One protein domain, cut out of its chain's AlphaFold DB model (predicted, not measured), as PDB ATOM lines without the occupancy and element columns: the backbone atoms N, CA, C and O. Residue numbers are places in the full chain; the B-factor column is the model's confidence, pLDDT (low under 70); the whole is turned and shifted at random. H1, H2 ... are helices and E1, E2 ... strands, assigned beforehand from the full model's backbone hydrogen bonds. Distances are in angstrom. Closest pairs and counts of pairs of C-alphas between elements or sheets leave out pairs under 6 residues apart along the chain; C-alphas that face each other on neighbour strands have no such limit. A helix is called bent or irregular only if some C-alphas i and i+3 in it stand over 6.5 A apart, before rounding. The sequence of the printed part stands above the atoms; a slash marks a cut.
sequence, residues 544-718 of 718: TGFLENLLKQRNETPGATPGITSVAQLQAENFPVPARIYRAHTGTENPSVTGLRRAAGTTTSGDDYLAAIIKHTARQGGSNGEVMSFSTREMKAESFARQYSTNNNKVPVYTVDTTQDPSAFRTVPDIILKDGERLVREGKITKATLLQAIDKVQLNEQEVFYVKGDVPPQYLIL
ATOM      1  N   THR A 544      92.484  77.812 113.447       64.75
ATOM      2  CA  THR A 544      92.138  77.667 112.025       64.75
ATOM      3  C   THR A 544      93.274  77.047 111.216       64.75
ATOM      4  O   THR A 544      93.024  76.151 110.415       64.75
ATOM      5  N   GLY A 545      94.524  77.456 111.459       76.38
ATOM      6  CA  GLY A 545      95.699  76.878 110.803       76.38
ATOM      7  C   GLY A 545      95.951  75.430 111.228       76.38
ATOM      8  O   GLY A 545      96.312  74.599 110.398       76.38
ATOM      9  N   PHE A 546      95.716  75.099 112.499       86.62
ATOM     10  CA  PHE A 546      95.792  73.719 112.982       86.62
ATOM     11  C   PHE A 546      94.718  72.822 112.346       86.62
ATOM     12  O   PHE A 546      95.051  71.773 111.794       86.62
ATOM     13  N   LEU A 547      93.445  73.234 112.394       83.12
ATOM     14  CA  LEU A 547      92.328  72.428 111.896       83.12
ATOM     15  C   LEU A 547      92.369  72.253 110.372       83.12
ATOM     16  O   LEU A 547      92.126  71.148 109.896       83.12
ATOM     17  N   GLU A 548      92.721  73.290 109.607       86.38
ATOM     18  CA  GLU A 548      92.795  73.187 108.142       86.38
ATOM     19  C   GLU A 548      93.931  72.246 107.706       86.38
ATOM     20  O   GLU A 548      93.733  71.409 106.828       86.38
ATOM     21  N   ASN A 549      95.093  72.296 108.373       81.94
ATOM     22  CA  ASN A 549      96.179  71.342 108.130       81.94
ATOM     23  C   ASN A 549      95.794  69.905 108.528       81.94
ATOM     24  O   ASN A 549      96.129  68.968 107.807       81.94
ATOM     25  N   LEU A 550      95.076  69.722 109.642       80.81
ATOM     26  CA  LEU A 550      94.621  68.408 110.106       80.81
ATOM     27  C   LEU A 550      93.589  67.784 109.149       80.81
ATOM     28  O   LEU A 550      93.691  66.604 108.814       80.81
ATOM     29  N   LEU A 551      92.628  68.579 108.669       83.19
ATOM     30  CA  LEU A 551      91.637  68.139 107.683       83.19
ATOM     31  C   LEU A 551      92.284  67.864 106.327       83.19
ATOM     32  O   LEU A 551      92.008  66.825 105.730       83.19
ATOM     33  N   LYS A 552      93.202  68.726 105.875       82.50
ATOM     34  CA  LYS A 552      93.997  68.489 104.667       82.50
ATOM     35  C   LYS A 552      94.756  67.161 104.751       82.50
ATOM     36  O   LYS A 552      94.632  66.353 103.835       82.50
ATOM     37  N   GLN A 553      95.459  66.903 105.856       77.06
ATOM     38  CA  GLN A 553      96.175  65.643 106.065       77.06
ATOM     39  C   GLN A 553      95.226  64.433 105.992       77.06
ATOM     40  O   GLN A 553      95.573  63.438 105.364       77.06
ATOM     41  N   ARG A 554      94.012  64.521 106.564       80.31
ATOM     42  CA  ARG A 554      92.995  63.457 106.460       80.31
ATOM     43  C   ARG A 554      92.465  63.271 105.033       80.31
ATOM     44  O   ARG A 554      92.192  62.142 104.642       80.31
ATOM     45  N   ASN A 555      92.322  64.347 104.257       77.50
ATOM     46  CA  ASN A 555      91.846  64.296 102.867       77.50
ATOM     47  C   ASN A 555      92.878  63.698 101.896       77.50
ATOM     48  O   ASN A 555      92.498  63.136 100.873       77.50
ATOM     49  N   GLU A 556      94.172  63.856 102.184       75.06
ATOM     50  CA  GLU A 556      95.269  63.353 101.345       75.06
ATOM     51  C   GLU A 556      95.551  61.848 101.576       75.06
ATOM     52  O   GLU A 556      96.295  61.234 100.809       75.06
ATOM     53  N   THR A 557      94.914  61.225 102.578       63.75
ATOM     54  CA  THR A 557      95.015  59.787 102.886       63.75
ATOM     55  C   THR A 557      94.189  58.919 101.917       63.75
ATOM     56  O   THR A 557      92.964  59.062 101.852       63.75
ATOM     57  N   PRO A 558      94.800  57.947 101.207       49.19
ATOM     58  CA  PRO A 558      94.067  57.011 100.355       49.19
ATOM     59  C   PRO A 558      93.048  56.177 101.145       49.19
ATOM     60  O   PRO A 558      93.399  55.524 102.122       49.19
ATOM     61  N   GLY A 559      91.793  56.167 100.688       54.00
ATOM     62  CA  GLY A 559      90.700  55.419 101.325       54.00
ATOM     63  C   GLY A 559      89.908  56.192 102.386       54.00
ATOM     64  O   GLY A 559      88.938  55.647 102.904       54.00
ATOM     65  N   ALA A 560      90.262  57.449 102.680       56.06
ATOM     66  CA  ALA A 560      89.514  58.283 103.619       56.06
ATOM     67  C   ALA A 560      88.046  58.487 103.190       56.06
ATOM     68  O   ALA A 560      87.749  58.841 102.045       56.06
ATOM     69  N   THR A 561      87.119  58.302 104.132       53.19
ATOM     70  CA  THR A 561      85.682  58.532 103.924       53.19
ATOM     71  C   THR A 561      85.412  60.027 103.684       53.19
ATOM     72  O   THR A 561      85.886  60.852 104.469       53.19
ATOM     73  N   PRO A 562      84.647  60.422 102.646       53.25
ATOM     74  CA  PRO A 562      84.404  61.832 102.335       53.25
ATOM     75  C   PRO A 562      83.398  62.474 103.310       53.25
ATOM     76  O   PRO A 562      82.199  62.511 103.042       53.25
ATOM     77  N   GLY A 563      83.909  62.968 104.441       70.50
ATOM     78  CA  GLY A 563      83.189  63.800 105.411       70.50
ATOM     79  C   GLY A 563      83.391  65.305 105.176       70.50
ATOM     80  O   GLY A 563      83.491  65.769 104.041       70.50
ATOM     81  N   ILE A 564      83.502  66.082 106.259       81.81
ATOM     82  CA  ILE A 564      83.844  67.518 106.214       81.81
ATOM     83  C   ILE A 564      85.307  67.679 105.774       81.81
ATOM     84  O   ILE A 564      86.212  67.191 106.452       81.81
ATOM     85  N   THR A 565      85.576  68.377 104.669       84.50
ATOM     86  CA  THR A 565      86.930  68.477 104.087       84.50
ATOM     87  C   THR A 565      87.688  69.764 104.423       84.50
ATOM     88  O   THR A 565      88.897  69.797 104.211       84.50
ATOM     89  N   SER A 566      87.046  70.798 104.979       89.12
ATOM     90  CA  SER A 566      87.717  72.047 105.391       89.12
ATOM     91  C   SER A 566      87.064  72.725 106.600       89.12
ATOM     92  O   SER A 566      85.900  72.482 106.928       89.12
ATOM     93  N   VAL A 567      87.796  73.638 107.244       89.44
ATOM     94  CA  VAL A 567      87.301  74.476 108.347       89.44
ATOM     95  C   VAL A 567      86.116  75.337 107.905       89.44
ATOM     96  O   VAL A 567      85.195  75.550 108.690       89.44
ATOM     97  N   ALA A 568      86.083  75.779 106.645       89.06
ATOM     98  CA  ALA A 568      84.957  76.536 106.097       89.06
ATOM     99  C   ALA A 568      83.664  75.698 106.021       89.06
ATOM    100  O   ALA A 568      82.583  76.219 106.280       89.06
ATOM    101  N   GLN A 569      83.764  74.395 105.729       88.62
ATOM    102  CA  GLN A 569      82.613  73.487 105.806       88.62
ATOM    103  C   GLN A 569      82.196  73.237 107.261       88.62
ATOM    104  O   GLN A 569      81.016  73.337 107.576       88.62
ATOM    105  N   LEU A 570      83.150  73.020 108.176       89.31
ATOM    106  CA  LEU A 570      82.849  72.875 109.608       89.31
ATOM    107  C   LEU A 570      82.155  74.116 110.201       89.31
ATOM    108  O   LEU A 570      81.296  73.998 111.071       89.31
ATOM    109  N   GLN A 571      82.510  75.309 109.720       90.25
ATOM    110  CA  GLN A 571      81.841  76.563 110.069       90.25
ATOM    111  C   GLN A 571      80.418  76.655 109.498       90.25
ATOM    112  O   GLN A 571      79.558  77.232 110.158       90.25
ATOM    113  N   ALA A 572      80.155  76.083 108.319       89.38
ATOM    114  CA  ALA A 572      78.827  76.064 107.701       89.38
ATOM    115  C   ALA A 572      77.846  75.095 108.392       89.38
ATOM    116  O   ALA A 572      76.649  75.366 108.416       89.38
ATOM    117  N   GLU A 573      78.346  74.015 109.001       88.88
ATOM    118  CA  GLU A 573      77.547  73.108 109.845       88.88
ATOM    119  C   GLU A 573      77.243  73.693 111.243       88.88
ATOM    120  O   GLU A 573      76.454  73.132 112.009       88.88
ATOM    121  N   ASN A 574      77.858  74.823 111.614       89.88
ATOM    122  CA  ASN A 574      77.550  75.506 112.866       89.88
ATOM    123  C   ASN A 574      76.228  76.285 112.752       89.88
ATOM    124  O   ASN A 574      76.014  77.040 111.805       89.88
ATOM    125  N   PHE A 575      75.355  76.151 113.750       89.19
ATOM    126  CA  PHE A 575      74.026  76.764 113.766       89.19
ATOM    127  C   PHE A 575      73.827  77.655 115.003       89.19
ATOM    128  O   PHE A 575      74.393  77.378 116.062       89.19
ATOM    129  N   PRO A 576      73.010  78.724 114.916       90.69
ATOM    130  CA  PRO A 576      72.679  79.538 116.079       90.69
ATOM    131  C   PRO A 576      71.887  78.708 117.094       90.69
ATOM    132  O   PRO A 576      70.883  78.080 116.752       90.69
ATOM    133  N   VAL A 577      72.322  78.729 118.355       94.06
ATOM    134  CA  VAL A 577      71.596  78.087 119.456       94.06
ATOM    135  C   VAL A 577      70.219  78.755 119.604       94.06
ATOM    136  O   VAL A 577      70.156  79.972 119.789       94.06
ATOM    137  N   PRO A 578      69.104  78.004 119.518       93.94
ATOM    138  CA  PRO A 578      67.773  78.569 119.698       93.94
ATOM    139  C   PRO A 578      67.526  78.925 121.167       93.94
ATOM    140  O   PRO A 578      68.047  78.270 122.069       93.94
ATOM    141  N   ALA A 579      66.654  79.911 121.404       95.25
ATOM    142  CA  ALA A 579      66.256  80.371 122.743       95.25
ATOM    143  C   ALA A 579      65.662  79.264 123.643       95.25
ATOM    144  O   ALA A 579      65.594  79.427 124.857       95.25
ATOM    145  N   ARG A 580      65.216  78.144 123.056       95.31
ATOM    146  CA  ARG A 580      64.693  76.970 123.762       95.31
ATOM    147  C   ARG A 580      65.320  75.694 123.216       95.31
ATOM    148  O   ARG A 580      65.340  75.492 122.001       95.31
ATOM    149  N   ILE A 581      65.790  74.839 124.116       95.50
ATOM    150  CA  ILE A 581      66.319  73.499 123.818       95.50
ATOM    151  C   ILE A 581      65.680  72.463 124.748       95.50
ATOM    152  O   ILE A 581      65.221  72.797 125.838       95.50
ATOM    153  N   TYR A 582      65.642  71.206 124.312       94.31
ATOM    154  CA  TYR A 582      64.782  70.174 124.891       94.31
ATOM    155  C   TYR A 582      65.560  68.899 125.226       94.31
ATOM    156  O   TYR A 582      66.380  68.436 124.426       94.31
ATOM    157  N   ARG A 583      65.275  68.284 126.379       91.56
ATOM    158  CA  ARG A 583      65.887  67.005 126.786       91.56
ATOM    159  C   ARG A 583      64.906  66.111 127.541       91.56
ATOM    160  O   ARG A 583      64.275  66.549 128.499       91.56
ATOM    161  N   ALA A 584      64.839  64.840 127.145       88.81
ATOM    162  CA  ALA A 584      64.270  63.779 127.973       88.81
ATOM    163  C   ALA A 584      65.225  63.484 129.135       88.81
ATOM    164  O   ALA A 584      66.403  63.207 128.894       88.81
ATOM    165  N   HIS A 585      64.753  63.558 130.379       88.31
ATOM    166  CA  HIS A 585      65.629  63.470 131.548       88.31
ATOM    167  C   HIS A 585      65.151  62.431 132.563       88.31
ATOM    168  O   HIS A 585      63.997  62.426 132.975       88.31
ATOM    169  N   THR A 586      66.072  61.557 132.963       79.50
ATOM    170  CA  THR A 586      65.847  60.388 133.825       79.50
ATOM    171  C   THR A 586      66.329  60.587 135.268       79.50
ATOM    172  O   THR A 586      66.423  59.613 136.014       79.50
ATOM    173  N   GLY A 587      66.666  61.820 135.664       73.44
ATOM    174  CA  GLY A 587      67.037  62.143 137.043       73.44
ATOM    175  C   GLY A 587      65.879  61.911 138.018       73.44
ATOM    176  O   GLY A 587      64.719  62.136 137.680       73.44
ATOM    177  N   THR A 588      66.200  61.449 139.227       65.88
ATOM    178  CA  THR A 588      65.225  61.158 140.297       65.88
ATOM    179  C   THR A 588      65.002  62.327 141.260       65.88
ATOM    180  O   THR A 588      64.139  62.248 142.132       65.88
ATOM    181  N   GLU A 589      65.783  63.399 141.132       75.19
ATOM    182  CA  GLU A 589      65.618  64.643 141.886       75.19
ATOM    183  C   GLU A 589      64.525  65.529 141.271       75.19
ATOM    184  O   GLU A 589      64.154  65.352 140.115       75.19
ATOM    185  N   ASN A 590      64.026  66.513 142.027       81.94
ATOM    186  CA  ASN A 590      63.069  67.506 141.532       81.94
ATOM    187  C   ASN A 590      63.813  68.648 140.800       81.94
ATOM    188  O   ASN A 590      64.429  69.479 141.481       81.94
ATOM    189  N   PRO A 591      63.741  68.767 139.455       82.44
ATOM    190  CA  PRO A 591      64.580  69.721 138.726       82.44
ATOM    191  C   PRO A 591      64.210  71.183 138.973       82.44
ATOM    192  O   PRO A 591      65.061  72.054 138.821       82.44
ATOM    193  N   SER A 592      62.990  71.461 139.446       80.50
ATOM    194  CA  SER A 592      62.572  72.792 139.907       80.50
ATOM    195  C   SER A 592      63.355  73.280 141.135       80.50
ATOM    196  O   SER A 592      63.303  74.462 141.461       80.50
ATOM    197  N   VAL A 593      64.060  72.377 141.831       82.25
ATOM    198  CA  VAL A 593      64.896  72.671 143.005       82.25
ATOM    199  C   VAL A 593      66.380  72.505 142.680       82.25
ATOM    200  O   VAL A 593      67.168  73.394 142.992       82.25
ATOM    201  N   THR A 594      66.786  71.391 142.061       83.88
ATOM    202  CA  THR A 594      68.216  71.081 141.864       83.88
ATOM    203  C   THR A 594      68.753  71.392 140.467       83.88
ATOM    204  O   THR A 594      69.976  71.421 140.298       83.88
ATOM    205  N   GLY A 595      67.884  71.696 139.497       89.81
ATOM    206  CA  GLY A 595      68.225  71.841 138.081       89.81
ATOM    207  C   GLY A 595      68.250  70.503 137.333       89.81
ATOM    208  O   GLY A 595      67.844  69.473 137.866       89.81
ATOM    209  N   LEU A 596      68.743  70.493 136.091       90.06
ATOM    210  CA  LEU A 596      69.030  69.235 135.391       90.06
ATOM    211  C   LEU A 596      70.456  68.806 135.730       90.06
ATOM    212  O   LEU A 596      71.430  69.425 135.289       90.06
ATOM    213  N   ARG A 597      70.566  67.730 136.510       87.56
ATOM    214  CA  ARG A 597      71.836  67.153 136.966       87.56
ATOM    215  C   ARG A 597      72.344  66.072 136.022       87.56
ATOM    216  O   ARG A 597      71.566  65.336 135.414       87.56
ATOM    217  N   ARG A 598      73.665  65.971 135.879       85.94
ATOM    218  CA  ARG A 598      74.310  64.811 135.245       85.94
ATOM    219  C   ARG A 598      74.223  63.585 136.163       85.94
ATOM    220  O   ARG A 598      73.699  63.666 137.272       85.94
ATOM    221  N   ALA A 599      74.677  62.424 135.689       74.94
ATOM    222  CA  ALA A 599      74.598  61.194 136.480       74.94
ATOM    223  C   ALA A 599      75.360  61.323 137.815       74.94
ATOM    224  O   ALA A 599      76.404  61.976 137.891       74.94
ATOM    225  N   ALA A 600      74.845  60.690 138.872       59.59
ATOM    226  CA  ALA A 600      75.471  60.722 140.191       59.59
ATOM    227  C   ALA A 600      76.913  60.180 140.132       59.59
ATOM    228  O   ALA A 600      77.164  59.130 139.544       59.59
ATOM    229  N   GLY A 601      77.856  60.909 140.736       59.47
ATOM    230  CA  GLY A 601      79.291  60.609 140.665       59.47
ATOM    231  C   GLY A 601      80.048  61.306 139.526       59.47
ATOM    232  O   GLY A 601      81.270  61.192 139.471       59.47
ATOM    233  N   THR A 602      79.380  62.060 138.646       66.81
ATOM    234  CA  THR A 602      80.069  62.861 137.618       66.81
ATOM    235  C   THR A 602      80.738  64.104 138.221       66.81
ATOM    236  O   THR A 602      80.106  64.913 138.895       66.81
ATOM    237  N   THR A 603      82.042  64.263 137.974       70.25
ATOM    238  CA  THR A 603      82.876  65.355 138.519       70.25
ATOM    239  C   THR A 603      83.538  66.220 137.442       70.25
ATOM    240  O   THR A 603      84.154  67.237 137.762       70.25
ATOM    241  N   THR A 604      83.401  65.857 136.161       75.81
ATOM    242  CA  THR A 604      84.003  66.586 135.036       75.81
ATOM    243  C   THR A 604      83.480  68.021 134.966       75.81
ATOM    244  O   THR A 604      82.283  68.283 135.118       75.81
ATOM    245  N   SER A 605      84.394  68.967 134.751       83.19
ATOM    246  CA  SER A 605      84.114  70.402 134.651       83.19
ATOM    247  C   SER A 605      85.169  71.088 133.778       83.19
ATOM    248  O   SER A 605      86.209  70.498 133.482       83.19
ATOM    249  N   GLY A 606      84.890  72.315 133.325       87.31
ATOM    250  CA  GLY A 606      85.810  73.080 132.479       87.31
ATOM    251  C   GLY A 606      86.256  72.303 131.236       87.31
ATOM    252  O   GLY A 606      85.441  71.712 130.528       87.31
ATOM    253  N   ASP A 607      87.561  72.280 130.993       86.62
ATOM    254  CA  ASP A 607      88.152  71.679 129.795       86.62
ATOM    255  C   ASP A 607      88.031  70.156 129.737       86.62
ATOM    256  O   ASP A 607      87.937  69.594 128.648       86.62
ATOM    257  N   ASP A 608      87.951  69.485 130.886       83.94
ATOM    258  CA  ASP A 608      87.713  68.040 130.939       83.94
ATOM    259  C   ASP A 608      86.268  67.713 130.533       83.94
ATOM    260  O   ASP A 608      86.005  66.682 129.917       83.94
ATOM    261  N   TYR A 609      85.331  68.635 130.781       90.19
ATOM    262  CA  TYR A 609      83.958  68.527 130.290       90.19
ATOM    263  C   TYR A 609      83.825  68.905 128.804       90.19
ATOM    264  O   TYR A 609      83.085  68.244 128.077       90.19
ATOM    265  N   LEU A 610      84.585  69.889 128.304       90.75
ATOM    266  CA  LEU A 610      84.677  70.157 126.858       90.75
ATOM    267  C   LEU A 610      85.282  68.961 126.099       90.75
ATOM    268  O   LEU A 610      84.779  68.578 125.042       90.75
ATOM    269  N   ALA A 611      86.311  68.327 126.666       85.44
ATOM    270  CA  ALA A 611      86.878  67.085 126.156       85.44
ATOM    271  C   ALA A 611      85.860  65.933 126.185       85.44
ATOM    272  O   ALA A 611      85.740  65.216 125.192       85.44
ATOM    273  N   ALA A 612      85.084  65.786 127.266       83.19
ATOM    274  CA  ALA A 612      84.007  64.800 127.352       83.19
ATOM    275  C   ALA A 612      82.918  65.026 126.283       83.19
ATOM    276  O   ALA A 612      82.469  64.061 125.670       83.19
ATOM    277  N   ILE A 613      82.540  66.278 125.984       88.69
ATOM    278  CA  ILE A 613      81.595  66.602 124.898       88.69
ATOM    279  C   ILE A 613      82.136  66.133 123.537       88.69
ATOM    280  O   ILE A 613      81.431  65.431 122.814       88.69
ATOM    281  N   ILE A 614      83.397  66.432 123.203       87.38
ATOM    282  CA  ILE A 614      84.002  65.977 121.935       87.38
ATOM    283  C   ILE A 614      84.121  64.439 121.898       87.38
ATOM    284  O   ILE A 614      83.785  63.822 120.885       87.38
ATOM    285  N   LYS A 615      84.527  63.798 123.007       82.44
ATOM    286  CA  LYS A 615      84.568  62.326 123.143       82.44
ATOM    287  C   LYS A 615      83.173  61.695 123.003       82.44
ATOM    288  O   LYS A 615      83.069  60.593 122.471       82.44
ATOM    289  N   HIS A 616      82.110  62.377 123.434       84.38
ATOM    290  CA  HIS A 616      80.727  61.931 123.261       84.38
ATOM    291  C   HIS A 616      80.293  61.980 121.791       84.38
ATOM    292  O   HIS A 616      79.763  60.978 121.312       84.38
ATOM    293  N   THR A 617      80.548  63.074 121.061       83.94
ATOM    294  CA  THR A 617      80.189  63.164 119.630       83.94
ATOM    295  C   THR A 617      80.985  62.179 118.768       83.94
ATOM    296  O   THR A 617      80.449  61.647 117.804       83.94
ATOM    297  N   ALA A 618      82.249  61.893 119.103       76.81
ATOM    298  CA  ALA A 618      83.081  60.958 118.338       76.81
ATOM    299  C   ALA A 618      82.586  59.492 118.372       76.81
ATOM    300  O   ALA A 618      82.845  58.731 117.437       76.81
ATOM    301  N   ARG A 619      81.887  59.077 119.440       71.12
ATOM    302  CA  ARG A 619      81.513  57.677 119.721       71.12
ATOM    303  C   ARG A 619      80.127  57.307 119.182       71.12
ATOM    304  O   ARG A 619      79.218  58.126 119.141       71.12
ATOM    305  N   GLN A 620      79.919  56.026 118.862       51.97
ATOM    306  CA  GLN A 620      78.574  55.462 118.662       51.97
ATOM    307  C   GLN A 620      78.042  54.846 119.961       51.97
ATOM    308  O   GLN A 620      78.020  53.633 120.147       51.97
ATOM    309  N   GLY A 621      77.623  55.720 120.873       51.38
ATOM    310  CA  GLY A 621      77.048  55.360 122.166       51.38
ATOM    311  C   GLY A 621      76.785  56.610 123.004       51.38
ATOM    312  O   GLY A 621      77.509  57.598 122.897       51.38
ATOM    313  N   GLY A 622      75.733  56.587 123.823       53.53
ATOM    314  CA  GLY A 622      75.438  57.696 124.731       53.53
ATOM    315  C   GLY A 622      76.523  57.861 125.802       53.53
ATOM    316  O   GLY A 622      77.185  56.900 126.179       53.53
ATOM    317  N   SER A 623      76.656  59.069 126.349       59.53
ATOM    318  CA  SER A 623      77.656  59.442 127.368       59.53
ATOM    319  C   SER A 623      77.536  58.723 128.728       59.53
ATOM    320  O   SER A 623      78.160  59.147 129.695       59.53
ATOM    321  N   ASN A 624      76.658  57.722 128.870       61.28
ATOM    322  CA  ASN A 624      76.209  57.144 130.150       61.28
ATOM    323  C   ASN A 624      75.765  58.185 131.209       61.28
ATOM    324  O   ASN A 624      75.664  57.874 132.393       61.28
ATOM    325  N   GLY A 625      75.457  59.419 130.786       66.00
ATOM    326  CA  GLY A 625      75.096  60.532 131.667       66.00
ATOM    327  C   GLY A 625      76.267  61.408 132.131       66.00
ATOM    328  O   GLY A 625      76.021  62.351 132.881       66.00
ATOM    329  N   GLU A 626      77.497  61.156 131.663       75.44
ATOM    330  CA  GLU A 626      78.666  62.032 131.855       75.44
ATOM    331  C   GLU A 626      78.462  63.412 131.216       75.44
ATOM    332  O   GLU A 626      78.877  64.430 131.770       75.44
ATOM    333  N   VAL A 627      77.793  63.448 130.060       84.75
ATOM    334  CA  VAL A 627      77.576  64.654 129.250       84.75
ATOM    335  C   VAL A 627      76.093  64.861 128.978       84.75
ATOM    336  O   VAL A 627      75.386  63.923 128.599       84.75
ATOM    337  N   MET A 628      75.630  66.104 129.131       85.62
ATOM    338  CA  MET A 628      74.240  66.488 128.908       85.62
ATOM    339  C   MET A 628      74.047  67.194 127.555       85.62
ATOM    340  O   MET A 628      74.225  68.407 127.453       85.62
ATOM    341  N   SER A 629      73.665  66.430 126.525       88.56
ATOM    342  CA  SER A 629      73.230  66.973 125.230       88.56
ATOM    343  C   SER A 629      71.752  67.387 125.238       88.56
ATOM    344  O   SER A 629      70.925  66.814 125.952       88.56
ATOM    345  N   PHE A 630      71.391  68.376 124.429       92.38
ATOM    346  CA  PHE A 630      70.023  68.864 124.272       92.38
ATOM    347  C   PHE A 630      69.668  68.955 122.795       92.38
ATOM    348  O   PHE A 630      70.482  69.395 121.988       92.38
ATOM    349  N   SER A 631      68.435  68.602 122.435       90.31
ATOM    350  CA  SER A 631      67.956  68.762 121.064       90.31
ATOM    351  C   SER A 631      67.357  70.148 120.843       90.31
ATOM    352  O   SER A 631      66.598  70.648 121.672       90.31
ATOM    353  N   THR A 632      67.590  70.725 119.665       90.75
ATOM    354  CA  THR A 632      66.832  71.890 119.174       90.75
ATOM    355  C   THR A 632      65.361  71.581 118.852       90.75
ATOM    356  O   THR A 632      64.605  72.500 118.545       90.75
ATOM    357  N   ARG A 633      64.933  70.305 118.882       89.44
ATOM    358  CA  ARG A 633      63.593  69.862 118.462       89.44
ATOM    359  C   ARG A 633      62.891  69.064 119.559       89.44
ATOM    360  O   ARG A 633      63.269  67.929 119.849       89.44
ATOM    361  N   GLU A 634      61.805  69.626 120.077       90.25
ATOM    362  CA  GLU A 634      60.932  69.033 121.099       90.25
ATOM    363  C   GLU A 634      60.530  67.587 120.769       90.25
ATOM    364  O   GLU A 634      60.825  66.676 121.537       90.25
ATOM    365  N   MET A 635      60.028  67.336 119.552       87.06
ATOM    366  CA  MET A 635      59.642  65.993 119.085       87.06
ATOM    367  C   MET A 635      60.766  64.940 119.151       87.06
ATOM    368  O   MET A 635      60.484  63.748 119.301       87.06
ATOM    369  N   LYS A 636      62.047  65.339 119.044       85.19
ATOM    370  CA  LYS A 636      63.178  64.404 119.194       85.19
ATOM    371  C   LYS A 636      63.379  64.049 120.670       85.19
ATOM    372  O   LYS A 636      63.555  62.874 120.988       85.19
ATOM    373  N   ALA A 637      63.264  65.027 121.569       87.25
ATOM    374  CA  ALA A 637      63.249  64.780 123.007       87.25
ATOM    375  C   ALA A 637      62.035  63.925 123.427       87.25
ATOM    376  O   ALA A 637      62.208  62.962 124.164       87.25
ATOM    377  N   GLU A 638      60.835  64.168 122.888       89.44
ATOM    378  CA  GLU A 638      59.655  63.314 123.116       89.44
ATOM    379  C   GLU A 638      59.837  61.875 122.603       89.44
ATOM    380  O   GLU A 638      59.241  60.935 123.135       89.44
ATOM    381  N   SER A 639      60.624  61.679 121.540       85.12
ATOM    382  CA  SER A 639      60.980  60.347 121.039       85.12
ATOM    383  C   SER A 639      61.837  59.594 122.064       85.12
ATOM    384  O   SER A 639      61.479  58.491 122.473       85.12
ATOM    385  N   PHE A 640      62.895  60.234 122.578       83.00
ATOM    386  CA  PHE A 640      63.726  59.675 123.649       83.00
ATOM    387  C   PHE A 640      62.947  59.461 124.957       83.00
ATOM    388  O   PHE A 640      63.082  58.417 125.589       83.00
ATOM    389  N   ALA A 641      62.070  60.390 125.344       86.88
ATOM    390  CA  ALA A 641      61.221  60.244 126.526       86.88
ATOM    391  C   ALA A 641      60.308  59.013 126.429       86.88
ATOM    392  O   ALA A 641      60.165  58.273 127.401       86.88
ATOM    393  N   ARG A 642      59.740  58.737 125.249       88.25
ATOM    394  CA  ARG A 642      58.976  57.504 124.996       88.25
ATOM    395  C   ARG A 642      59.863  56.257 124.998       88.25
ATOM    396  O   ARG A 642      59.452  55.256 125.569       88.25
ATOM    397  N   GLN A 643      61.064  56.323 124.422       84.19
ATOM    398  CA  GLN A 643      62.023  55.212 124.390       84.19
ATOM    399  C   GLN A 643      62.526  54.804 125.786       84.19
ATOM    400  O   GLN A 643      62.731  53.620 126.036       84.19
ATOM    401  N   TYR A 644      62.731  55.767 126.688       81.12
ATOM    402  CA  TYR A 644      63.210  55.520 128.053       81.12
ATOM    403  C   TYR A 644      62.083  55.325 129.082       81.12
ATOM    404  O   TYR A 644      62.356  54.946 130.220       81.12
ATOM    405  N   SER A 645      60.823  55.566 128.705       84.44
ATOM    406  CA  SER A 645      59.674  55.281 129.568       84.44
ATOM    407  C   SER A 645      59.381  53.782 129.634       84.44
ATOM    408  O   SER A 645      59.424  53.072 128.634       84.44
ATOM    409  N   THR A 646      58.998  53.312 130.816       81.25
ATOM    410  CA  THR A 646      58.476  51.961 131.053       81.25
ATOM    411  C   THR A 646      57.075  52.048 131.659       81.25
ATOM    412  O   THR A 646      56.663  53.112 132.122       81.25
ATOM    413  N   ASN A 647      56.349  50.927 131.725       78.38
ATOM    414  CA  ASN A 647      54.998  50.874 132.306       78.38
ATOM    415  C   ASN A 647      54.907  51.459 133.732       78.38
ATOM    416  O   ASN A 647      53.844  51.932 134.123       78.38
ATOM    417  N   ASN A 648      56.015  51.443 134.486       78.50
ATOM    418  CA  ASN A 648      56.076  51.883 135.882       78.50
ATOM    419  C   ASN A 648      56.888  53.181 136.082       78.50
ATOM    420  O   ASN A 648      57.013  53.641 137.212       78.50
ATOM    421  N   ASN A 649      57.467  53.764 135.024       80.00
ATOM    422  CA  ASN A 649      58.244  55.006 135.105       80.00
ATOM    423  C   ASN A 649      58.147  55.797 133.791       80.00
ATOM    424  O   ASN A 649      58.659  55.348 132.764       80.00
ATOM    425  N   LYS A 650      57.520  56.978 133.824       86.19
ATOM    426  CA  LYS A 650      57.395  57.874 132.666       86.19
ATOM    427  C   LYS A 650      58.486  58.941 132.713       86.19
ATOM    428  O   LYS A 650      58.510  59.756 133.629       86.19
ATOM    429  N   VAL A 651      59.325  58.981 131.685       87.19
ATOM    430  CA  VAL A 651      60.413  59.959 131.563       87.19
ATOM    431  C   VAL A 651      59.856  61.304 131.065       87.19
ATOM    432  O   VAL A 651      59.232  61.338 130.002       87.19
ATOM    433  N   PRO A 652      60.041  62.414 131.803       88.88
ATOM    434  CA  PRO A 652      59.641  63.751 131.363       88.88
ATOM    435  C   PRO A 652      60.597  64.342 130.313       88.88
ATOM    436  O   PRO A 652      61.774  63.980 130.227       88.88
ATOM    437  N   VAL A 653      60.084  65.305 129.542       91.62
ATOM    438  CA  VAL A 653      60.879  66.239 128.728       91.62
ATOM    439  C   VAL A 653      60.919  67.578 129.455       91.62
ATOM    440  O   VAL A 653      59.879  68.056 129.899       91.62
ATOM    441  N   TYR A 654      62.099  68.188 129.543       93.06
ATOM    442  CA  TYR A 654      62.277  69.549 130.049       93.06
ATOM    443  C   TYR A 654      62.695  70.496 128.928       93.06
ATOM    444  O   TYR A 654      63.468  70.118 128.041       93.06
ATOM    445  N   THR A 655      62.208  71.734 129.020       95.69
ATOM    446  CA  THR A 655      62.609  72.853 128.164       95.69
ATOM    447  C   THR A 655      63.579  73.743 128.933       95.69
ATOM    448  O   THR A 655      63.309  74.111 130.075       95.69
ATOM    449  N   VAL A 656      64.698  74.108 128.312       96.12
ATOM    450  CA  VAL A 656      65.709  75.009 128.882       96.12
ATOM    451  C   VAL A 656      65.732  76.316 128.097       96.12
ATOM    452  O   VAL A 656      65.820  76.293 126.867       96.12
ATOM    453  N   ASP A 657      65.672  77.439 128.809       96.50
ATOM    454  CA  ASP A 657      65.907  78.780 128.280       96.50
ATOM    455  C   ASP A 657      67.414  79.024 128.125       96.50
ATOM    456  O   ASP A 657      68.155  79.134 129.105       96.50
ATOM    457  N   THR A 658      67.880  79.120 126.880       96.06
ATOM    458  CA  THR A 658      69.301  79.361 126.593       96.06
ATOM    459  C   THR A 658      69.694  80.830 126.724       96.06
ATOM    460  O   THR A 658      70.882  81.149 126.791       96.06
ATOM    461  N   THR A 659      68.717  81.742 126.801       95.31
ATOM    462  CA  THR A 659      68.963  83.191 126.847       95.31
ATOM    463  C   THR A 659      69.509  83.666 128.195       95.31
ATOM    464  O   THR A 659      70.087  84.750 128.269       95.31
ATOM    465  N   GLN A 660      69.410  82.828 129.232       95.62
ATOM    466  CA  GLN A 660      69.938  83.081 130.576       95.62
ATOM    467  C   GLN A 660      71.474  82.986 130.654       95.62
ATOM    468  O   GLN A 660      72.087  83.615 131.516       95.62
ATOM    469  N   ASP A 661      72.105  82.219 129.756       94.69
ATOM    470  CA  ASP A 661      73.565  82.199 129.579       94.69
ATOM    471  C   ASP A 661      73.960  81.836 128.131       94.69
ATOM    472  O   ASP A 661      74.475  80.739 127.868       94.69
ATOM    473  N   PRO A 662      73.782  82.760 127.168       91.12
ATOM    474  CA  PRO A 662      74.044  82.502 125.750       91.12
ATOM    475  C   PRO A 662      75.512  82.169 125.440       91.12
ATOM    476  O   PRO A 662      75.832  81.763 124.328       91.12
ATOM    477  N   SER A 663      76.417  82.384 126.404       91.25
ATOM    478  CA  SER A 663      77.847  82.098 126.275       91.25
ATOM    479  C   SER A 663      78.191  80.634 126.563       91.25
ATOM    480  O   SER A 663      79.162  80.110 126.013       91.25
ATOM    481  N   ALA A 664      77.404  79.971 127.419       93.94
ATOM    482  CA  ALA A 664      77.666  78.612 127.876       93.94
ATOM    483  C   ALA A 664      76.867  77.544 127.119       93.94
ATOM    484  O   ALA A 664      77.284  76.387 127.114       93.94
ATOM    485  N   PHE A 665      75.761  77.899 126.460       96.12
ATOM    486  CA  PHE A 665      75.093  76.995 125.522       96.12
ATOM    487  C   PHE A 665      75.816  77.021 124.170       96.12
ATOM    488  O   PHE A 665      75.820  78.038 123.480       96.12
ATOM    489  N   ARG A 666      76.461  75.910 123.799       95.50
ATOM    490  CA  ARG A 666      77.328  75.811 122.611       95.50
ATOM    491  C   ARG A 666      77.023  74.553 121.795       95.50
ATOM    492  O   ARG A 666      76.588  73.539 122.336       95.50
ATOM    493  N   THR A 667      77.244  74.630 120.487       94.12
ATOM    494  CA  THR A 667      77.121  73.506 119.541       94.12
ATOM    495  C   THR A 667      78.437  72.726 119.459       94.12
ATOM    496  O   THR A 667      79.494  73.242 119.836       94.12
ATOM    497  N   VAL A 668      78.416  71.502 118.916       91.94
ATOM    498  CA  VAL A 668      79.660  70.737 118.701       91.94
ATOM    499  C   VAL A 668      80.640  71.465 117.760       91.94
ATOM    500  O   VAL A 668      81.806  71.591 118.141       91.94
ATOM    501  N   PRO A 669      80.227  72.024 116.599       92.75
ATOM    502  CA  PRO A 669      81.144  72.780 115.745       92.75
ATOM    503  C   PRO A 669      81.765  73.992 116.452       92.75
ATOM    504  O   PRO A 669      82.959  74.233 116.299       92.75
ATOM    505  N   ASP A 670      81.006  74.724 117.278       94.19
ATOM    506  CA  ASP A 670      81.539  75.863 118.037       94.19
ATOM    507  C   ASP A 670      82.595  75.452 119.078       94.19
ATOM    508  O   ASP A 670      83.562  76.183 119.308       94.19
ATOM    509  N   ILE A 671      82.428  74.279 119.693       94.88
ATOM    510  CA  ILE A 671      83.396  73.689 120.628       94.88
ATOM    511  C   ILE A 671      84.653  73.226 119.876       94.88
ATOM    512  O   ILE A 671      85.762  73.601 120.256       94.88
ATOM    513  N   ILE A 672      84.506  72.510 118.757       93.81
ATOM    514  CA  ILE A 672      85.641  72.064 117.932       93.81
ATOM    515  C   ILE A 672      86.458  73.258 117.405       93.81
ATOM    516  O   ILE A 672      87.684  73.256 117.517       93.81
ATOM    517  N   LEU A 673      85.803  74.289 116.864       92.75
ATOM    518  CA  LEU A 673      86.464  75.434 116.219       92.75
ATOM    519  C   LEU A 673      87.264  76.319 117.192       92.75
ATOM    520  O   LEU A 673      88.311  76.858 116.815       92.75
ATOM    521  N   LYS A 674      86.774  76.493 118.428       93.25
ATOM    522  CA  LYS A 674      87.398  77.370 119.437       93.25
ATOM    523  C   LYS A 674      88.334  76.627 120.390       93.25
ATOM    524  O   LYS A 674      89.375  77.170 120.746       93.25
ATOM    525  N   ASP A 675      87.982  75.405 120.792       94.44
ATOM    526  CA  ASP A 675      88.693  74.663 121.839       94.44
ATOM    527  C   ASP A 675      89.439  73.426 121.317       94.44
ATOM    528  O   ASP A 675      90.393  72.989 121.954       94.44
ATOM    529  N   GLY A 676      89.088  72.883 120.145       88.00
ATOM    530  CA  GLY A 676      89.632  71.617 119.634       88.00
ATOM    531  C   GLY A 676      91.163  71.557 119.539       88.00
ATOM    532  O   GLY A 676      91.766  70.601 120.022       88.00
ATOM    533  N   GLU A 677      91.815  72.590 118.990       88.56
ATOM    534  CA  GLU A 677      93.289  72.683 118.981       88.56
ATOM    535  C   GLU A 677      93.856  72.664 120.407       88.56
ATOM    536  O   GLU A 677      94.823  71.962 120.697       88.56
ATOM    537  N   ARG A 678      93.256  73.450 121.304       91.25
ATOM    538  CA  ARG A 678      93.737  73.643 122.670       91.25
ATOM    539  C   ARG A 678      93.631  72.352 123.479       91.25
ATOM    540  O   ARG A 678      94.614  71.954 124.093       91.25
ATOM    541  N   LEU A 679      92.498  71.660 123.387       79.25
ATOM    542  CA  LEU A 679      92.262  70.374 124.044       79.25
ATOM    543  C   LEU A 679      93.165  69.256 123.490       79.25
ATOM    544  O   LEU A 679      93.542  68.369 124.252       79.25
ATOM    545  N   VAL A 680      93.566  69.309 122.208       67.50
ATOM    546  CA  VAL A 680      94.619  68.429 121.661       67.50
ATOM    547  C   VAL A 680      95.999  68.795 122.212       67.50
ATOM    548  O   VAL A 680      96.755  67.912 122.607       67.50
ATOM    549  N   ARG A 681      96.343  70.087 122.264       72.56
ATOM    550  CA  ARG A 681      97.646  70.567 122.762       72.56
ATOM    551  C   ARG A 681      97.849  70.286 124.258       72.56
ATOM    552  O   ARG A 681      98.978  70.103 124.693       72.56
ATOM    553  N   GLU A 682      96.760  70.256 125.019       67.75
ATOM    554  CA  GLU A 682      96.708  69.911 126.446       67.75
ATOM    555  C   GLU A 682      96.543  68.393 126.700       67.75
ATOM    556  O   GLU A 682      96.412  67.987 127.852       67.75
ATOM    557  N   GLY A 683      96.515  67.549 125.657       63.12
ATOM    558  CA  GLY A 683      96.412  66.083 125.766       63.12
ATOM    559  C   GLY A 683      95.032  65.529 126.160       63.12
ATOM    560  O   GLY A 683      94.853  64.318 126.236       63.12
ATOM    561  N   LYS A 684      94.029  66.386 126.380       67.44
ATOM    562  CA  LYS A 684      92.692  66.005 126.881       67.44
ATOM    563  C   LYS A 684      91.875  65.190 125.863       67.44
ATOM    564  O   LYS A 684      91.040  64.362 126.243       67.44
ATOM    565  N   ILE A 685      92.123  65.420 124.575       63.81
ATOM    566  CA  ILE A 685      91.633  64.645 123.421       63.81
ATOM    567  C   ILE A 685      92.786  64.449 122.430       63.81
ATOM    568  O   ILE A 685      93.739  65.224 122.445       63.81
ATOM    569  N   THR A 686      92.694  63.484 121.513       65.44
ATOM    570  CA  THR A 686      93.714  63.313 120.463       65.44
ATOM    571  C   THR A 686      93.205  63.753 119.089       65.44
ATOM    572  O   THR A 686      92.005  63.956 118.875       65.44
ATOM    573  N   LYS A 687      94.128  63.934 118.133       73.06
ATOM    574  CA  LYS A 687      93.817  64.366 116.756       73.06
ATOM    575  C   LYS A 687      92.782  63.459 116.078       73.06
ATOM    576  O   LYS A 687      91.919  63.961 115.364       73.06
ATOM    577  N   ALA A 688      92.848  62.151 116.338       66.75
ATOM    578  CA  ALA A 688      91.895  61.171 115.826       66.75
ATOM    579  C   ALA A 688      90.493  61.374 116.422       66.75
ATOM    580  O   ALA A 688      89.528  61.452 115.671       66.75
ATOM    581  N   THR A 689      90.373  61.560 117.744       74.75
ATOM    582  CA  THR A 689      89.085  61.877 118.395       74.75
ATOM    583  C   THR A 689      88.475  63.170 117.847       74.75
ATOM    584  O   THR A 689      87.264  63.245 117.647       74.75
ATOM    585  N   LEU A 690      89.303  64.183 117.568       81.00
ATOM    586  CA  LEU A 690      88.842  65.447 116.995       81.00
ATOM    587  C   LEU A 690      88.328  65.278 115.555       81.00
ATOM    588  O   LEU A 690      87.263  65.797 115.233       81.00
ATOM    589  N   LEU A 691      89.042  64.520 114.712       80.69
ATOM    590  CA  LEU A 691      88.596  64.177 113.355       80.69
ATOM    591  C   LEU A 691      87.309  63.338 113.369       80.69
ATOM    592  O   LEU A 691      86.368  63.666 112.653       80.69
ATOM    593  N   GLN A 692      87.222  62.327 114.236       79.50
ATOM    594  CA  GLN A 692      86.010  61.522 114.413       79.50
ATOM    595  C   GLN A 692      84.813  62.388 114.818       79.50
ATOM    596  O   GLN A 692      83.744  62.249 114.233       79.50
ATOM    597  N   ALA A 693      84.975  63.318 115.766       84.62
ATOM    598  CA  ALA A 693      83.905  64.243 116.136       84.62
ATOM    599  C   ALA A 693      83.476  65.134 114.955       84.62
ATOM    600  O   ALA A 693      82.278  65.309 114.746       84.62
ATOM    601  N   ILE A 694      84.426  65.637 114.151       86.81
ATOM    602  CA  ILE A 694      84.146  66.399 112.921       86.81
ATOM    603  C   ILE A 694      83.338  65.558 111.918       86.81
ATOM    604  O   ILE A 694      82.332  66.035 111.397       86.81
ATOM    605  N   ASP A 695      83.713  64.299 111.689       81.69
ATOM    606  CA  ASP A 695      83.014  63.407 110.752       81.69
ATOM    607  C   ASP A 695      81.590  63.036 111.214       81.69
ATOM    608  O   ASP A 695      80.733  62.712 110.393       81.69
ATOM    609  N   LYS A 696      81.295  63.129 112.519       80.25
ATOM    610  CA  LYS A 696      79.945  62.907 113.068       80.25
ATOM    611  C   LYS A 696      79.044  64.148 113.018       80.25
ATOM    612  O   LYS A 696      77.827  63.980 113.071       80.25
ATOM    613  N   VAL A 697      79.580  65.362 112.837       80.44
ATOM    614  CA  VAL A 697      78.777  66.604 112.712       80.44
ATOM    615  C   VAL A 697      77.736  66.503 111.584       80.44
ATOM    616  O   VAL A 697      76.597  66.937 111.753       80.44
ATOM    617  N   GLN A 698      78.079  65.857 110.463       64.50
ATOM    618  CA  GLN A 698      77.189  65.703 109.301       64.50
ATOM    619  C   GLN A 698      75.967  64.796 109.538       64.50
ATOM    620  O   GLN A 698      75.074  64.741 108.692       64.50
ATOM    621  N   LEU A 699      75.861  64.110 110.684       59.66
ATOM    622  CA  LEU A 699      74.723  63.233 110.998       59.66
ATOM    623  C   LEU A 699      73.426  63.989 111.357       59.66
ATOM    624  O   LEU A 699      72.435  63.369 111.740       59.66
ATOM    625  N   ASN A 700      73.397  65.318 111.181       56.03
ATOM    626  CA  ASN A 700      72.211  66.175 111.335       56.03
ATOM    627  C   ASN A 700      71.634  66.177 112.770       56.03
ATOM    628  O   ASN A 700      70.492  66.577 113.026       56.03
ATOM    629  N   GLU A 701      72.442  65.740 113.737       61.47
ATOM    630  CA  GLU A 701      72.116  65.762 115.155       61.47
ATOM    631  C   GLU A 701      72.375  67.175 115.688       61.47
ATOM    632  O   GLU A 701      73.454  67.501 116.170       61.47
ATOM    633  N   GLN A 702      71.365  68.042 115.550       79.56
ATOM    634  CA  GLN A 702      71.373  69.411 116.075       79.56
ATOM    635  C   GLN A 702      71.361  69.400 117.614       79.56
ATOM    636  O   GLN A 702      70.315  69.581 118.251       79.56
ATOM    637  N   GLU A 703      72.531  69.134 118.190       87.00
ATOM    638  CA  GLU A 703      72.783  69.074 119.624       87.00
ATOM    639  C   GLU A 703      73.423  70.358 120.162       87.00
ATOM    640  O   GLU A 703      74.323  70.950 119.560       87.00
ATOM    641  N   VAL A 704      72.954  70.765 121.338       93.06
ATOM    642  CA  VAL A 704      73.465  71.891 122.122       93.06
ATOM    643  C   VAL A 704      73.893  71.371 123.492       93.06
ATOM    644  O   VAL A 704      73.240  70.497 124.060       93.06
ATOM    645  N   PHE A 705      74.975  71.918 124.038       94.50
ATOM    646  CA  PHE A 705      75.554  71.535 125.323       94.50
ATOM    647  C   PHE A 705      75.699  72.760 126.220       94.50
ATOM    648  O   PHE A 705      76.156  73.807 125.765       94.50
ATOM    649  N   TYR A 706      75.357  72.628 127.502       95.06
ATOM    650  CA  TYR A 706      75.643  73.650 128.511       95.06
ATOM    651  C   TYR A 706      77.030  73.397 129.115       95.06
ATOM    652  O   TYR A 706      77.186  72.555 129.999       95.06
ATOM    653  N   VAL A 707      78.062  74.091 128.632       93.75
ATOM    654  CA  VAL A 707      79.476  73.730 128.888       93.75
ATOM    655  C   VAL A 707      79.969  73.979 130.321       93.75
ATOM    656  O   VAL A 707      81.124  73.700 130.631       93.75
ATOM    657  N   LYS A 708      79.106  74.472 131.216       90.81
ATOM    658  CA  LYS A 708      79.390  74.625 132.655       90.81
ATOM    659  C   LYS A 708      78.971  73.399 133.491       90.81
ATOM    660  O   LYS A 708      79.168  73.409 134.702       90.81
ATOM    661  N   GLY A 709      78.453  72.338 132.861       88.50
ATOM    662  CA  GLY A 709      78.122  71.063 133.507       88.50
ATOM    663  C   GLY A 709      76.614  70.858 133.656       88.50
ATOM    664  O   GLY A 709      75.928  70.585 132.673       88.50
ATOM    665  N   ASP A 710      76.115  70.967 134.887       90.94
ATOM    666  CA  ASP A 710      74.691  70.819 135.218       90.94
ATOM    667  C   ASP A 710      73.916  72.110 134.913       90.94
ATOM    668  O   ASP A 710      74.429  73.203 135.154       90.94
ATOM    669  N   VAL A 711      72.671  72.011 134.435       93.00
ATOM    670  CA  VAL A 711      71.840  73.190 134.121       93.00
ATOM    671  C   VAL A 711      71.110  73.679 135.381       93.00
ATOM    672  O   VAL A 711      70.350  72.899 135.957       93.00
ATOM    673  N   PRO A 712      71.284  74.946 135.809       93.75
ATOM    674  CA  PRO A 712      70.595  75.511 136.974       93.75
ATOM    675  C   PRO A 712      69.053  75.485 136.881       93.75
ATOM    676  O   PRO A 712      68.509  75.629 135.784       93.75
ATOM    677  N   PRO A 713      68.326  75.375 138.014       92.38
ATOM    678  CA  PRO A 713      66.859  75.303 138.033       92.38
ATOM    679  C   PRO A 713      66.187  76.538 137.419       92.38
ATOM    680  O   PRO A 713      65.184  76.410 136.725       92.38
ATOM    681  N   GLN A 714      66.767  77.730 137.593       93.62
ATOM    682  CA  GLN A 714      66.230  78.978 137.041       93.62
ATOM    683  C   GLN A 714      66.384  79.118 135.515       93.62
ATOM    684  O   GLN A 714      65.951  80.122 134.957       93.62
ATOM    685  N   TYR A 715      67.004  78.147 134.831       95.06
ATOM    686  CA  TYR A 715      67.036  78.083 133.364       95.06
ATOM    687  C   TYR A 715      65.953  77.141 132.806       95.06
ATOM    688  O   TYR A 715      65.856  76.979 131.592       95.06
ATOM    689  N   LEU A 716      65.149  76.494 133.657       93.06
ATOM    690  CA  LEU A 716      64.094  75.580 133.222       93.06
ATOM    691  C   LEU A 716      62.781  76.333 132.998       93.06
ATOM    692  O   LEU A 716      62.319  77.075 133.863       93.06
ATOM    693  N   ILE A 717      62.161  76.099 131.843       88.44
ATOM    694  CA  ILE A 717      60.781  76.506 131.573       88.44
ATOM    695  C   ILE A 717      59.894  75.319 131.964       88.44
ATOM    696  O   ILE A 717      59.951  74.267 131.319       88.44
ATOM    697  N   LEU A 718      59.139  75.503 133.049       70.19
ATOM    698  CA  LEU A 718      58.237  74.527 133.677       70.19
ATOM    699  C   LEU A 718      56.781  74.719 133.222       70.19
ATOM    700  O   LEU A 718      56.402  75.887 132.971       70.19
TER     701      LEU A 718
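AT A GLANCE: This is residues 544 to 718 of the 718 residues of an uncharacterized protein of Pseudomonas sp. B6002 (UniProt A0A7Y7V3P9). An elongated domain has a helical half, with H1, H2, H4 and H7 gathered round H6, and a strand half, a small, loosely formed sandwich of the sheets E2-E5-E4 and E1-E3 with crossed strands. H5 packs on E1-E3, and the short H3 lies far out at the strand half's end. The printed part has 175 residues, in the order H1 H2 E1 H3 H4 E2 H5 E3 E4 H6 H7 E5: seven named helices and five named strands, both sheets antiparallel, class mixed. It is compact, with a radius of gyration of the C-alphas of 16.8 A, and spans 53 by 29 by 29 A.

HOW THE PARTS SIT: H1, residues 544 to 555, touches H2, residues 567 to 572, about perpendicular at 83 degrees; the closest C-alphas, of Glu 548 and Val 567, are 5.6 A apart. The hub is H6, residues 668 to 681, irregular, with C-alphas 674 and 677 7.5 A apart. It touches H1 about perpendicular at 87 degrees, H6 with its residues 673 to 677 alone and H1 with its residues 544 to 547 alone; the closest C-alphas, of Phe 546 and Glu 677, are 6.6 A apart. H4, residues 606 to 618, touches H6 at a steep tilt of 66 degrees, opposite ways; the closest C-alphas, of Ala 611 and Leu 679, are 6.7 A apart. H6 and H7, residues 687 to 697, form a helical hairpin at a shallow tilt of 3 degrees; the closest C-alphas, of Val 680 and Lys 687, are 6.4 A apart. H3, residues 591 to 594, and H5, residues 634 to 644, touch no helix. E1, residues 580 to 584, and E3, residues 653 to 657, are antiparallel neighbours, with N 656 and O 581 2.8 A apart. E5, residues 703 to 706, is the inner strand between E2, residues 629 to 631 (N 630 to O 704, 2.8 A), and E4, residues 665 to 667 (N 666 to O 705, 2.9 A). Every O i to N i+4 pair is within hydrogen-bond range in H1, H2, H4, H5 and H7, and 8 of 10 in H6; H3 is too short for such a pair.

IN THESE COORDINATES: H1 begins at C-alpha 544 (92.138, 77.667, 112.025) and is 16.2 A long, H4 18.8 A, H5 15.4 A, H6 18.4 A and H7 15.7 A. E1 is 13.9 A and E3 13.5 A long. E5 ends at C-alpha 706 (75.643, 73.650, 128.511).

THE WHOLE: The C-alphas farthest apart, of Pro 558 and Val 593, are 54.0 A apart. The printed part has no cut. The links H1 to H2 and H3 to H4 are long. Mean pLDDT of the printed part is 82.5; residues 557 to 562 and 620 to 625 are among the 28 under 70.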